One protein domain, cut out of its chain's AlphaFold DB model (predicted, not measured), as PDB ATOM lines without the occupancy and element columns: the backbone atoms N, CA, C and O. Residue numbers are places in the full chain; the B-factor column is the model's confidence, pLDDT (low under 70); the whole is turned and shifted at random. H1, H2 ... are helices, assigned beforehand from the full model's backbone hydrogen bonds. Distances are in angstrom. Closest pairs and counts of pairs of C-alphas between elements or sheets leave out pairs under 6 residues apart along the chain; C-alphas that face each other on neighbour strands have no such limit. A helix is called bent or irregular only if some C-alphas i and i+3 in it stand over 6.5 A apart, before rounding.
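Overview. This is residues 5 to 76 of the 337 residues of the protein "Tyr recombinase domain-containing protein" of Sorangium cellulosum (UniProt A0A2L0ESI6). Three helices stand side by side as a loose up-and-down bundle, their centres making a triangle, with a long loop, residues 17 to 30, at one end. The 72 printed residues include H1, H2 and H3 in chain order and no named strand; the class is all helix. The whole is loose, with a radius of gyration of the C-alphas of 14.2 A and spans of 42 by 31 by 17 A.

Along the chain. H2, residues 31 to 48, is 25.7 A long. H1, residues 5 to 16, begins at C-alpha 5 (5.830, 4.117, -14.081) and is 17.0 A long. H3, residues 59 to 69, is 16.6 A long and ends at C-alpha 69 (-10.550, 6.098, -24.560); it is irregular, C-alphas 60 and 63 being 8.1 A apart.

Arrangement. H2 and H3 form a helical hairpin and touch, closest at the C-alphas of Pro 31 and Thr 69, 5.7 A, with a shallow tilt of 11 degrees, opposite ways. H1 and H2, also a helical hairpin, touch through residues 11 to 15 and 31 to 38 alone, closest at the C-alphas of Gln 15 and Val 34, 6.8 A, with a shallow tilt of 28 degrees. H1 and H3 are close but not clearly touching, closest at the C-alphas of Asp 8 and Leu 61, 7.5 A. Every O i to N i+4 pair is within hydrogen-bond range in H1 and H2, and 5 of 7 in H3.

Size, cuts and confidence. The C-alphas farthest apart, of Gln 51 and Arg 74, are 45.1 A apart. The printed part has no cut; the link from H1 to H2 is long. pLDDT is under 70 in residues 21 to 24 and 62 to 76.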
ATOM      1  N   GLY A   5       6.238   5.490 -14.394       84.75
ATOM      2  CA  GLY A   5       5.830   4.117 -14.081       84.75
ATOM      3  C   GLY A   5       4.789   4.056 -12.963       84.75
ATOM      4  O   GLY A   5       3.791   3.349 -13.097       84.75
ATOM      5  N   ASP A   6       4.960   4.866 -11.916       87.19
ATOM      6  CA  ASP A   6       4.009   4.941 -10.796       87.19
ATOM      7  C   ASP A   6       2.646   5.467 -11.254       87.19
ATOM      8  O   ASP A   6       1.596   4.907 -10.926       87.19
ATOM      9  N   VAL A   7       2.657   6.524 -12.072       86.00
ATOM     10  CA  VAL A   7       1.437   7.090 -12.662       86.00
ATOM     11  C   VAL A   7       0.754   6.073 -13.574       86.00
ATOM     12  O   VAL A   7      -0.471   5.955 -13.561       86.00
ATOM     13  N   ASP A   8       1.519   5.316 -14.355       83.88
ATOM     14  CA  ASP A   8       0.971   4.297 -15.246       83.88
ATOM     15  C   ASP A   8       0.318   3.135 -14.486       83.88
ATOM     16  O   ASP A   8      -0.812   2.739 -14.801       83.88
ATOM     17  N   ALA A   9       0.983   2.638 -13.440       86.19
ATOM     18  CA  ALA A   9       0.435   1.626 -12.545       86.19
ATOM     19  C   ALA A   9      -0.865   2.120 -11.889       86.19
ATOM     20  O   ALA A   9      -1.872   1.401 -11.860       86.19
ATOM     21  N   TRP A  10      -0.889   3.381 -11.450       89.06
ATOM     22  CA  TRP A  10      -2.083   4.011 -10.894       89.06
ATOM     23  C   TRP A  10      -3.218   4.154 -11.919       89.06
ATOM     24  O   TRP A  10      -4.364   3.842 -11.596       89.06
ATOM     25  N   ILE A  11      -2.935   4.543 -13.168       84.50
ATOM     26  CA  ILE A  11      -3.943   4.589 -14.243       84.50
ATOM     27  C   ILE A  11      -4.534   3.193 -14.479       84.50
ATOM     28  O   ILE A  11      -5.753   3.053 -14.614       84.50
ATOM     29  N   CYS A  12      -3.698   2.152 -14.498       83.69
ATOM     30  CA  CYS A  12      -4.150   0.769 -14.653       83.69
ATOM     31  C   CYS A  12      -5.052   0.328 -13.491       83.69
ATOM     32  O   CYS A  12      -6.065  -0.338 -13.717       83.69
ATOM     33  N   ALA A  13      -4.723   0.721 -12.258       86.56
ATOM     34  CA  ALA A  13      -5.562   0.471 -11.090       86.56
ATOM     35  C   ALA A  13      -6.889   1.250 -11.160       86.56
ATOM     36  O   ALA A  13      -7.958   0.687 -10.917       86.56
ATOM     37  N   LEU A  14      -6.847   2.521 -11.570       84.81
ATOM     38  CA  LEU A  14      -8.021   3.382 -11.713       84.81
ATOM     39  C   LEU A  14      -9.021   2.833 -12.739       84.81
ATOM     40  O   LEU A  14     -10.224   2.855 -12.494       84.81
ATOM     41  N   GLN A  15      -8.539   2.295 -13.862       81.12
ATOM     42  CA  GLN A  15      -9.382   1.685 -14.900       81.12
ATOM     43  C   GLN A  15     -10.103   0.412 -14.435       81.12
ATOM     44  O   GLN A  15     -11.150   0.069 -14.983       81.12
ATOM     45  N   LYS A  16      -9.553  -0.290 -13.439       84.31
ATOM     46  CA  LYS A  16     -10.157  -1.490 -12.838       84.31
ATOM     47  C   LYS A  16     -11.086  -1.156 -11.671       84.31
ATOM     48  O   LYS A  16     -11.828  -2.021 -11.212       84.31
ATOM     49  N   LYS A  17     -11.045   0.083 -11.174       85.25
ATOM     50  CA  LYS A  17     -11.821   0.508 -10.012       85.25
ATOM     51  C   LYS A  17     -13.314   0.531 -10.344       85.25
ATOM     52  O   LYS A  17     -13.730   0.921 -11.438       85.25
ATOM     53  N   LEU A  18     -14.116   0.125  -9.367       84.88
ATOM     54  CA  LEU A  18     -15.571   0.182  -9.436       84.88
ATOM     55  C   LEU A  18     -16.086   1.435  -8.720       84.88
ATOM     56  O   LEU A  18     -15.464   1.954  -7.792       84.88
ATOM     57  N   THR A  19     -17.241   1.932  -9.150       82.50
ATOM     58  CA  THR A  19     -17.938   3.038  -8.502       82.50
ATOM     59  C   THR A  19     -18.375   2.627  -7.099       82.50
ATOM     60  O   THR A  19     -19.172   1.703  -6.943       82.50
ATOM     61  N   ALA A  20     -17.905   3.352  -6.087       73.44
ATOM     62  CA  ALA A  20     -18.343   3.191  -4.707       73.44
ATOM     63  C   ALA A  20     -19.555   4.098  -4.449       73.44
ATOM     64  O   ALA A  20     -19.417   5.221  -3.972       73.44
ATOM     65  N   THR A  21     -20.749   3.644  -4.834       63.34
ATOM     66  CA  THR A  21     -21.999   4.353  -4.526       63.34
ATOM     67  C   THR A  21     -22.882   3.485  -3.636       63.34
ATOM     68  O   THR A  21     -23.248   2.399  -4.080       63.34
ATOM     69  N   PRO A  22     -23.307   3.955  -2.448       52.38
ATOM     70  CA  PRO A  22     -24.070   3.139  -1.494       52.38
ATOM     71  C   PRO A  22     -25.471   2.738  -1.988       52.38
ATOM     72  O   PRO A  22     -26.129   1.912  -1.370       52.38
ATOM     73  N   TYR A  23     -25.935   3.306  -3.107       57.19
ATOM     74  CA  TYR A  23     -27.296   3.127  -3.623       57.19
ATOM     75  C   TYR A  23     -27.372   2.476  -5.015       57.19
ATOM     76  O   TYR A  23     -28.457   2.397  -5.588       57.19
ATOM     77  N   ARG A  24     -26.244   2.068  -5.614       69.00
ATOM     78  CA  ARG A  24     -26.219   1.415  -6.937       69.00
ATOM     79  C   ARG A  24     -25.166   0.320  -6.972       69.00
ATOM     80  O   ARG A  24     -24.108   0.476  -6.372       69.00
ATOM     81  N   ALA A  25     -25.449  -0.736  -7.736       77.00
ATOM     82  CA  ALA A  25     -24.491  -1.804  -7.990       77.00
ATOM     83  C   ALA A  25     -23.152  -1.219  -8.490       77.00
ATOM     84  O   ALA A  25     -23.178  -0.332  -9.356       77.00
ATOM     85  N   PRO A  26     -22.005  -1.686  -7.968       78.81
ATOM     86  CA  PRO A  26     -20.697  -1.220  -8.405       78.81
ATOM     87  C   PRO A  26     -20.513  -1.455  -9.907       78.81
ATOM     88  O   PRO A  26     -20.730  -2.558 -10.404       78.81
ATOM     89  N   LYS A  27     -20.112  -0.417 -10.644       81.81
ATOM     90  CA  LYS A  27     -19.805  -0.499 -12.080       81.81
ATOM     91  C   LYS A  27     -18.392   0.013 -12.343       81.81
ATOM     92  O   LYS A  27     -17.938   0.876 -11.596       81.81
ATOM     93  N   PRO A  28     -17.697  -0.458 -13.389       83.31
ATOM     94  CA  PRO A  28     -16.413   0.116 -13.783       83.31
ATOM     95  C   PRO A  28     -16.510   1.631 -13.998       83.31
ATOM     96  O   PRO A  28     -17.506   2.127 -14.534       83.31
ATOM     97  N   ILE A  29     -15.481   2.373 -13.580       81.44
ATOM     98  CA  ILE A  29     -15.410   3.820 -13.825       81.44
ATOM     99  C   ILE A  29     -15.427   4.085 -15.338       81.44
ATOM    100  O   ILE A  29     -14.710   3.447 -16.106       81.44
ATOM    101  N   SER A  30     -16.240   5.055 -15.771       77.00
ATOM    102  CA  SER A  30     -16.358   5.369 -17.197       77.00
ATOM    103  C   SER A  30     -15.032   5.892 -17.776       77.00
ATOM    104  O   SER A  30     -14.331   6.651 -17.096       77.00
ATOM    105  N   PRO A  31     -14.698   5.593 -19.047       77.12
ATOM    106  CA  PRO A  31     -13.488   6.115 -19.687       77.12
ATOM    107  C   PRO A  31     -13.400   7.648 -19.665       77.12
ATOM    108  O   PRO A  31     -12.321   8.214 -19.497       77.12
ATOM    109  N   ALA A  32     -14.544   8.333 -19.776       74.75
ATOM    110  CA  ALA A  32     -14.618   9.786 -19.663       74.75
ATOM    111  C   ALA A  32     -14.214  10.271 -18.263       74.75
ATOM    112  O   ALA A  32     -13.453  11.227 -18.142       74.75
ATOM    113  N   THR A  33     -14.670   9.593 -17.207       80.38
ATOM    114  CA  THR A  33     -14.268   9.892 -15.827       80.38
ATOM    115  C   THR A  33     -12.775   9.640 -15.620       80.38
ATOM    116  O   THR A  33     -12.101  10.507 -15.075       80.38
ATOM    117  N   VAL A  34     -12.234   8.518 -16.114       82.19
ATOM    118  CA  VAL A  34     -10.785   8.232 -16.066       82.19
ATOM    119  C   VAL A  34      -9.991   9.354 -16.742       82.19
ATOM    120  O   VAL A  34      -9.032   9.861 -16.169       82.19
ATOM    121  N   LYS A  35     -10.427   9.810 -17.924       81.81
ATOM    122  CA  LYS A  35      -9.803  10.935 -18.634       81.81
ATOM    123  C   LYS A  35      -9.809  12.224 -17.806       81.81
ATOM    124  O   LYS A  35      -8.789  12.904 -17.771       81.81
ATOM    125  N   GLN A  36     -10.926  12.563 -17.160       82.62
ATOM    126  CA  GLN A  36     -11.023  13.769 -16.323       82.62
ATOM    127  C   GLN A  36     -10.103  13.692 -15.105       82.62
ATOM    128  O   GLN A  36      -9.403  14.651 -14.805       82.62
ATOM    129  N   VAL A  37     -10.050  12.532 -14.447       87.19
ATOM    130  CA  VAL A  37      -9.177  12.297 -13.291       87.19
ATOM    131  C   VAL A  37      -7.698  12.404 -13.680       87.19
ATOM    132  O   VAL A  37      -6.929  13.056 -12.980       87.19
ATOM    133  N   ILE A  38      -7.302  11.845 -14.827       86.00
ATOM    134  CA  ILE A  38      -5.934  11.997 -15.352       86.00
ATOM    135  C   ILE A  38      -5.645  13.456 -15.732       86.00
ATOM    136  O   ILE A  38      -4.543  13.942 -15.494       86.00
ATOM    137  N   GLY A  39      -6.621  14.159 -16.310       86.25
ATOM    138  CA  GLY A  39      -6.502  15.584 -16.625       86.25
ATOM    139  C   GLY A  39      -6.271  16.440 -15.380       86.25
ATOM    140  O   GLY A  39      -5.395  17.297 -15.393       86.25
ATOM    141  N   LEU A  40      -6.995  16.156 -14.294       89.38
ATOM    142  CA  LEU A  40      -6.806  16.821 -13.007       89.38
ATOM    143  C   LEU A  40      -5.415  16.542 -12.426       89.38
ATOM    144  O   LEU A  40      -4.723  17.481 -12.053       89.38
ATOM    145  N   LEU A  41      -4.982  15.275 -12.408       89.56
ATOM    146  CA  LEU A  41      -3.641  14.913 -11.942       89.56
ATOM    147  C   LEU A  41      -2.560  15.644 -12.745       89.56
ATOM    148  O   LEU A  41      -1.598  16.145 -12.174       89.56
ATOM    149  N   ARG A  42      -2.730  15.727 -14.069       88.75
ATOM    150  CA  ARG A  42      -1.806  16.465 -14.924       88.75
ATOM    151  C   ARG A  42      -1.709  17.929 -14.501       88.75
ATOM    152  O   ARG A  42      -0.589  18.387 -14.329       88.75
ATOM    153  N   GLN A  43      -2.843  18.607 -14.306       88.94
ATOM    154  CA  GLN A  43      -2.871  20.012 -13.891       88.94
ATOM    155  C   GLN A  43      -2.204  20.212 -12.527       88.94
ATOM    156  O   GLN A  43      -1.364  21.087 -12.390       88.94
ATOM    157  N   MET A  44      -2.512  19.356 -11.547       90.00
ATOM    158  CA  MET A  44      -1.896  19.424 -10.216       90.00
ATOM    159  C   MET A  44      -0.368  19.293 -10.276       90.00
ATOM    160  O   MET A  44       0.338  19.957  -9.526       90.00
ATOM    161  N   LEU A  45       0.145  18.427 -11.155       89.69
ATOM    162  CA  LEU A  45       1.585  18.240 -11.332       89.69
ATOM    163  C   LEU A  45       2.219  19.370 -12.153       89.69
ATOM    164  O   LEU A  45       3.329  19.771 -11.831       89.69
ATOM    165  N   ASP A  46       1.524  19.910 -13.160       88.69
ATOM    166  CA  ASP A  46       1.973  21.106 -13.889       88.69
ATOM    167  C   ASP A  46       2.108  22.305 -12.924       88.69
ATOM    168  O   ASP A  46       3.137  22.976 -12.926       88.69
ATOM    169  N   ASP A  47       1.138  22.510 -12.025       89.75
ATOM    170  CA  ASP A  47       1.171  23.574 -11.009       89.75
ATOM    171  C   ASP A  47       2.267  23.350  -9.945       89.75
ATOM    172  O   ASP A  47       2.759  24.302  -9.345       89.75
ATOM    173  N   ALA A  48       2.681  22.097  -9.717       88.50
ATOM    174  CA  ALA A  48       3.751  21.744  -8.783       88.50
ATOM    175  C   ALA A  48       5.164  21.889  -9.382       88.50
ATOM    176  O   ALA A  48       6.145  21.907  -8.631       88.50
ATOM    177  N   MET A  49       5.301  21.985 -10.712       86.62
ATOM    178  CA  MET A  49       6.609  22.069 -11.372       86.62
ATOM    179  C   MET A  49       7.466  23.280 -10.960       86.62
ATOM    180  O   MET A  49       8.669  23.115 -10.768       86.62
ATOM    181  N   PRO A  50       6.907  24.487 -10.761       83.56
ATOM    182  CA  PRO A  50       7.710  25.647 -10.381       83.56
ATOM    183  C   PRO A  50       8.374  25.536  -8.998       83.56
ATOM    184  O   PRO A  50       9.306  26.286  -8.728       83.56
ATOM    185  N   GLN A  51       7.888  24.655  -8.113       84.50
ATOM    186  CA  GLN A  51       8.272  24.658  -6.690       84.50
ATOM    187  C   GLN A  51       8.696  23.290  -6.136       84.50
ATOM    188  O   GLN A  51       9.400  23.240  -5.129       84.50
ATOM    189  N   HIS A  52       8.279  22.177  -6.749       85.44
ATOM    190  CA  HIS A  52       8.387  20.859  -6.112       85.44
ATOM    191  C   HIS A  52       8.852  19.719  -7.024       85.44
ATOM    192  O   HIS A  52       9.391  18.735  -6.516       85.44
ATOM    193  N   ILE A  53       8.655  19.803  -8.345       85.19
ATOM    194  CA  ILE A  53       9.046  18.736  -9.283       85.19
ATOM    195  C   ILE A  53       9.640  19.310 -10.572       85.19
ATOM    196  O   ILE A  53       9.210  20.337 -11.062       85.19
ATOM    197  N   THR A  54      10.611  18.639 -11.180       83.00
ATOM    198  CA  THR A  54      11.273  19.154 -12.394       83.00
ATOM    199  C   THR A  54      10.562  18.774 -13.689       83.00
ATOM    200  O   THR A  54      10.736  19.430 -14.712       83.00
ATOM    201  N   THR A  55       9.764  17.705 -13.673       85.38
ATOM    202  CA  THR A  55       9.050  17.203 -14.852       85.38
ATOM    203  C   THR A  55       7.686  16.649 -14.468       85.38
ATOM    204  O   THR A  55       7.511  16.098 -13.381       85.38
ATOM    205  N   ASN A  56       6.713  16.759 -15.378       87.69
ATOM    206  CA  ASN A  56       5.403  16.148 -15.197       87.69
ATOM    207  C   ASN A  56       5.392  14.703 -15.747       87.69
ATOM    208  O   ASN A  56       5.372  14.517 -16.972       87.69
ATOM    209  N   PRO A  57       5.324  13.663 -14.891       86.00
ATOM    210  CA  PRO A  57       5.328  12.262 -15.323       86.00
ATOM    211  C   PRO A  57       4.111  11.873 -16.182       86.00
ATOM    212  O   PRO A  57       4.171  10.905 -16.943       86.00
ATOM    213  N   VAL A  58       3.010  12.634 -16.131       83.62
ATOM    214  CA  VAL A  58       1.811  12.393 -16.955       83.62
ATOM    215  C   VAL A  58       2.045  12.788 -18.419       83.62
ATOM    216  O   VAL A  58       1.413  12.227 -19.322       83.62
ATOM    217  N   ALA A  59       2.965  13.721 -18.696       78.81
ATOM    218  CA  ALA A  59       3.219  14.218 -20.049       78.81
ATOM    219  C   ALA A  59       3.711  13.113 -21.005       78.81
ATOM    220  O   ALA A  59       3.330  13.108 -22.181       78.81
ATOM    221  N   ALA A  60       4.469  12.138 -20.490       72.56
ATOM    222  CA  ALA A  60       4.970  10.985 -21.241       72.56
ATOM    223  C   ALA A  60       3.874   9.956 -21.599       72.56
ATOM    224  O   ALA A  60       4.033   9.161 -22.523       72.56
ATOM    225  N   LEU A  61       2.718   9.989 -20.921       72.06
ATOM    226  CA  LEU A  61       1.674   8.960 -21.024       72.06
ATOM    227  C   LEU A  61       0.531   9.306 -21.998       72.06
ATOM    228  O   LEU A  61      -0.458   8.568 -22.082       72.06
ATOM    229  N   LYS A  62       0.657  10.381 -22.795       63.78
ATOM    230  CA  LYS A  62      -0.386  10.869 -23.730       63.78
ATOM    231  C   LYS A  62      -1.025   9.761 -24.589       63.78
ATOM    232  O   LYS A  62      -2.247   9.736 -24.742       63.78
ATOM    233  N   LYS A  63      -0.234   8.812 -25.110       63.94
ATOM    234  CA  LYS A  63      -0.723   7.714 -25.975       63.94
ATOM    235  C   LYS A  63      -1.602   6.696 -25.229       63.94
ATOM    236  O   LYS A  63      -2.566   6.188 -25.802       63.94
ATOM    237  N   ARG A  64      -1.333   6.405 -23.950       61.69
ATOM    238  CA  ARG A  64      -2.146   5.464 -23.152       61.69
ATOM    239  C   ARG A  64      -3.483   6.061 -22.730       61.69
ATOM    240  O   ARG A  64      -4.494   5.366 -22.797       61.69
ATOM    241  N   VAL A  65      -3.511   7.353 -22.404       58.06
ATOM    242  CA  VAL A  65      -4.757   8.096 -22.134       58.06
ATOM    243  C   VAL A  65      -5.697   8.046 -23.348       58.06
ATOM    244  O   VAL A  65      -6.904   7.843 -23.198       58.06
ATOM    245  N   GLN A  66      -5.142   8.144 -24.561       59.47
ATOM    246  CA  GLN A  66      -5.885   7.995 -25.820       59.47
ATOM    247  C   GLN A  66      -6.323   6.545 -26.102       59.47
ATOM    248  O   GLN A  66      -7.426   6.310 -26.589       59.47
ATOM    249  N   LYS A  67      -5.490   5.543 -25.786       56.44
ATOM    250  CA  LYS A  67      -5.834   4.124 -26.002       56.44
ATOM    251  C   LYS A  67      -6.923   3.637 -25.037       56.44
ATOM    252  O   LYS A  67      -7.815   2.904 -25.452       56.44
ATOM    253  N   ALA A  68      -6.908   4.108 -23.789       54.06
ATOM    254  CA  ALA A  68      -7.957   3.856 -22.798       54.06
ATOM    255  C   ALA A  68      -9.326   4.414 -23.219       54.06
ATOM    256  O   ALA A  68     -10.362   3.850 -22.879       54.06
ATOM    257  N   THR A  69      -9.332   5.501 -23.995       52.38
ATOM    258  CA  THR A  69     -10.550   6.098 -24.560       52.38
ATOM    259  C   THR A  69     -11.024   5.419 -25.850       52.38
ATOM    260  O   THR A  69     -12.166   5.625 -26.242       52.38
ATOM    261  N   LYS A  70     -10.196   4.577 -26.491       51.00
ATOM    262  CA  LYS A  70     -10.478   3.929 -27.790       51.00
ATOM    263  C   LYS A  70     -11.127   2.528 -27.712       51.00
ATOM    264  O   LYS A  70     -11.248   1.862 -28.736       51.00
ATOM    265  N   ARG A  71     -11.566   2.051 -26.540       46.16
ATOM    266  CA  ARG A  71     -12.270   0.753 -26.360       46.16
ATOM    267  C   ARG A  71     -13.778   1.045 -26.172       46.16
ATOM    268  O   ARG A  71     -14.078   1.805 -25.264       46.16
ATOM    269  N   ARG A  72     -14.773   0.542 -26.927       47.22
ATOM    270  CA  ARG A  72     -14.903  -0.480 -27.992       47.22
ATOM    271  C   ARG A  72     -15.579   0.122 -29.242       47.22
ATOM    272  O   ARG A  72     -16.619   0.753 -29.119       47.22
ATOM    273  N   ALA A  73     -15.110  -0.236 -30.440       45.50
ATOM    274  CA  ALA A  73     -15.860  -0.063 -31.695       45.50
ATOM    275  C   ALA A  73     -17.241  -0.771 -31.692       45.50
ATOM    276  O   ALA A  73     -18.110  -0.440 -32.482       45.50
ATOM    277  N   ARG A  74     -17.469  -1.704 -30.756       41.31
ATOM    278  CA  ARG A  74     -18.752  -2.396 -30.540       41.31
ATOM    279  C   ARG A  74     -19.814  -1.550 -29.813       41.31
ATOM    280  O   ARG A  74     -20.985  -1.880 -29.904       41.31
ATOM    281  N   ASP A  75     -19.417  -0.481 -29.116       43.56
ATOM    282  CA  ASP A  75     -20.356   0.525 -28.580       43.56
ATOM    283  C   ASP A  75     -20.587   1.665 -29.591       43.56
ATOM    284  O   ASP A  75     -21.463   2.493 -29.389       43.56
ATOM    285  N   ALA A  76     -19.815   1.711 -30.685       44.84
ATOM    286  CA  ALA A  76     -19.998   2.670 -31.775       44.84
ATOM    287  C   ALA A  76     -21.089   2.241 -32.776       44.84
ATOM    288  O   ALA A  76     -21.495   3.046 -33.603       44.84
TER     289      ALA A  76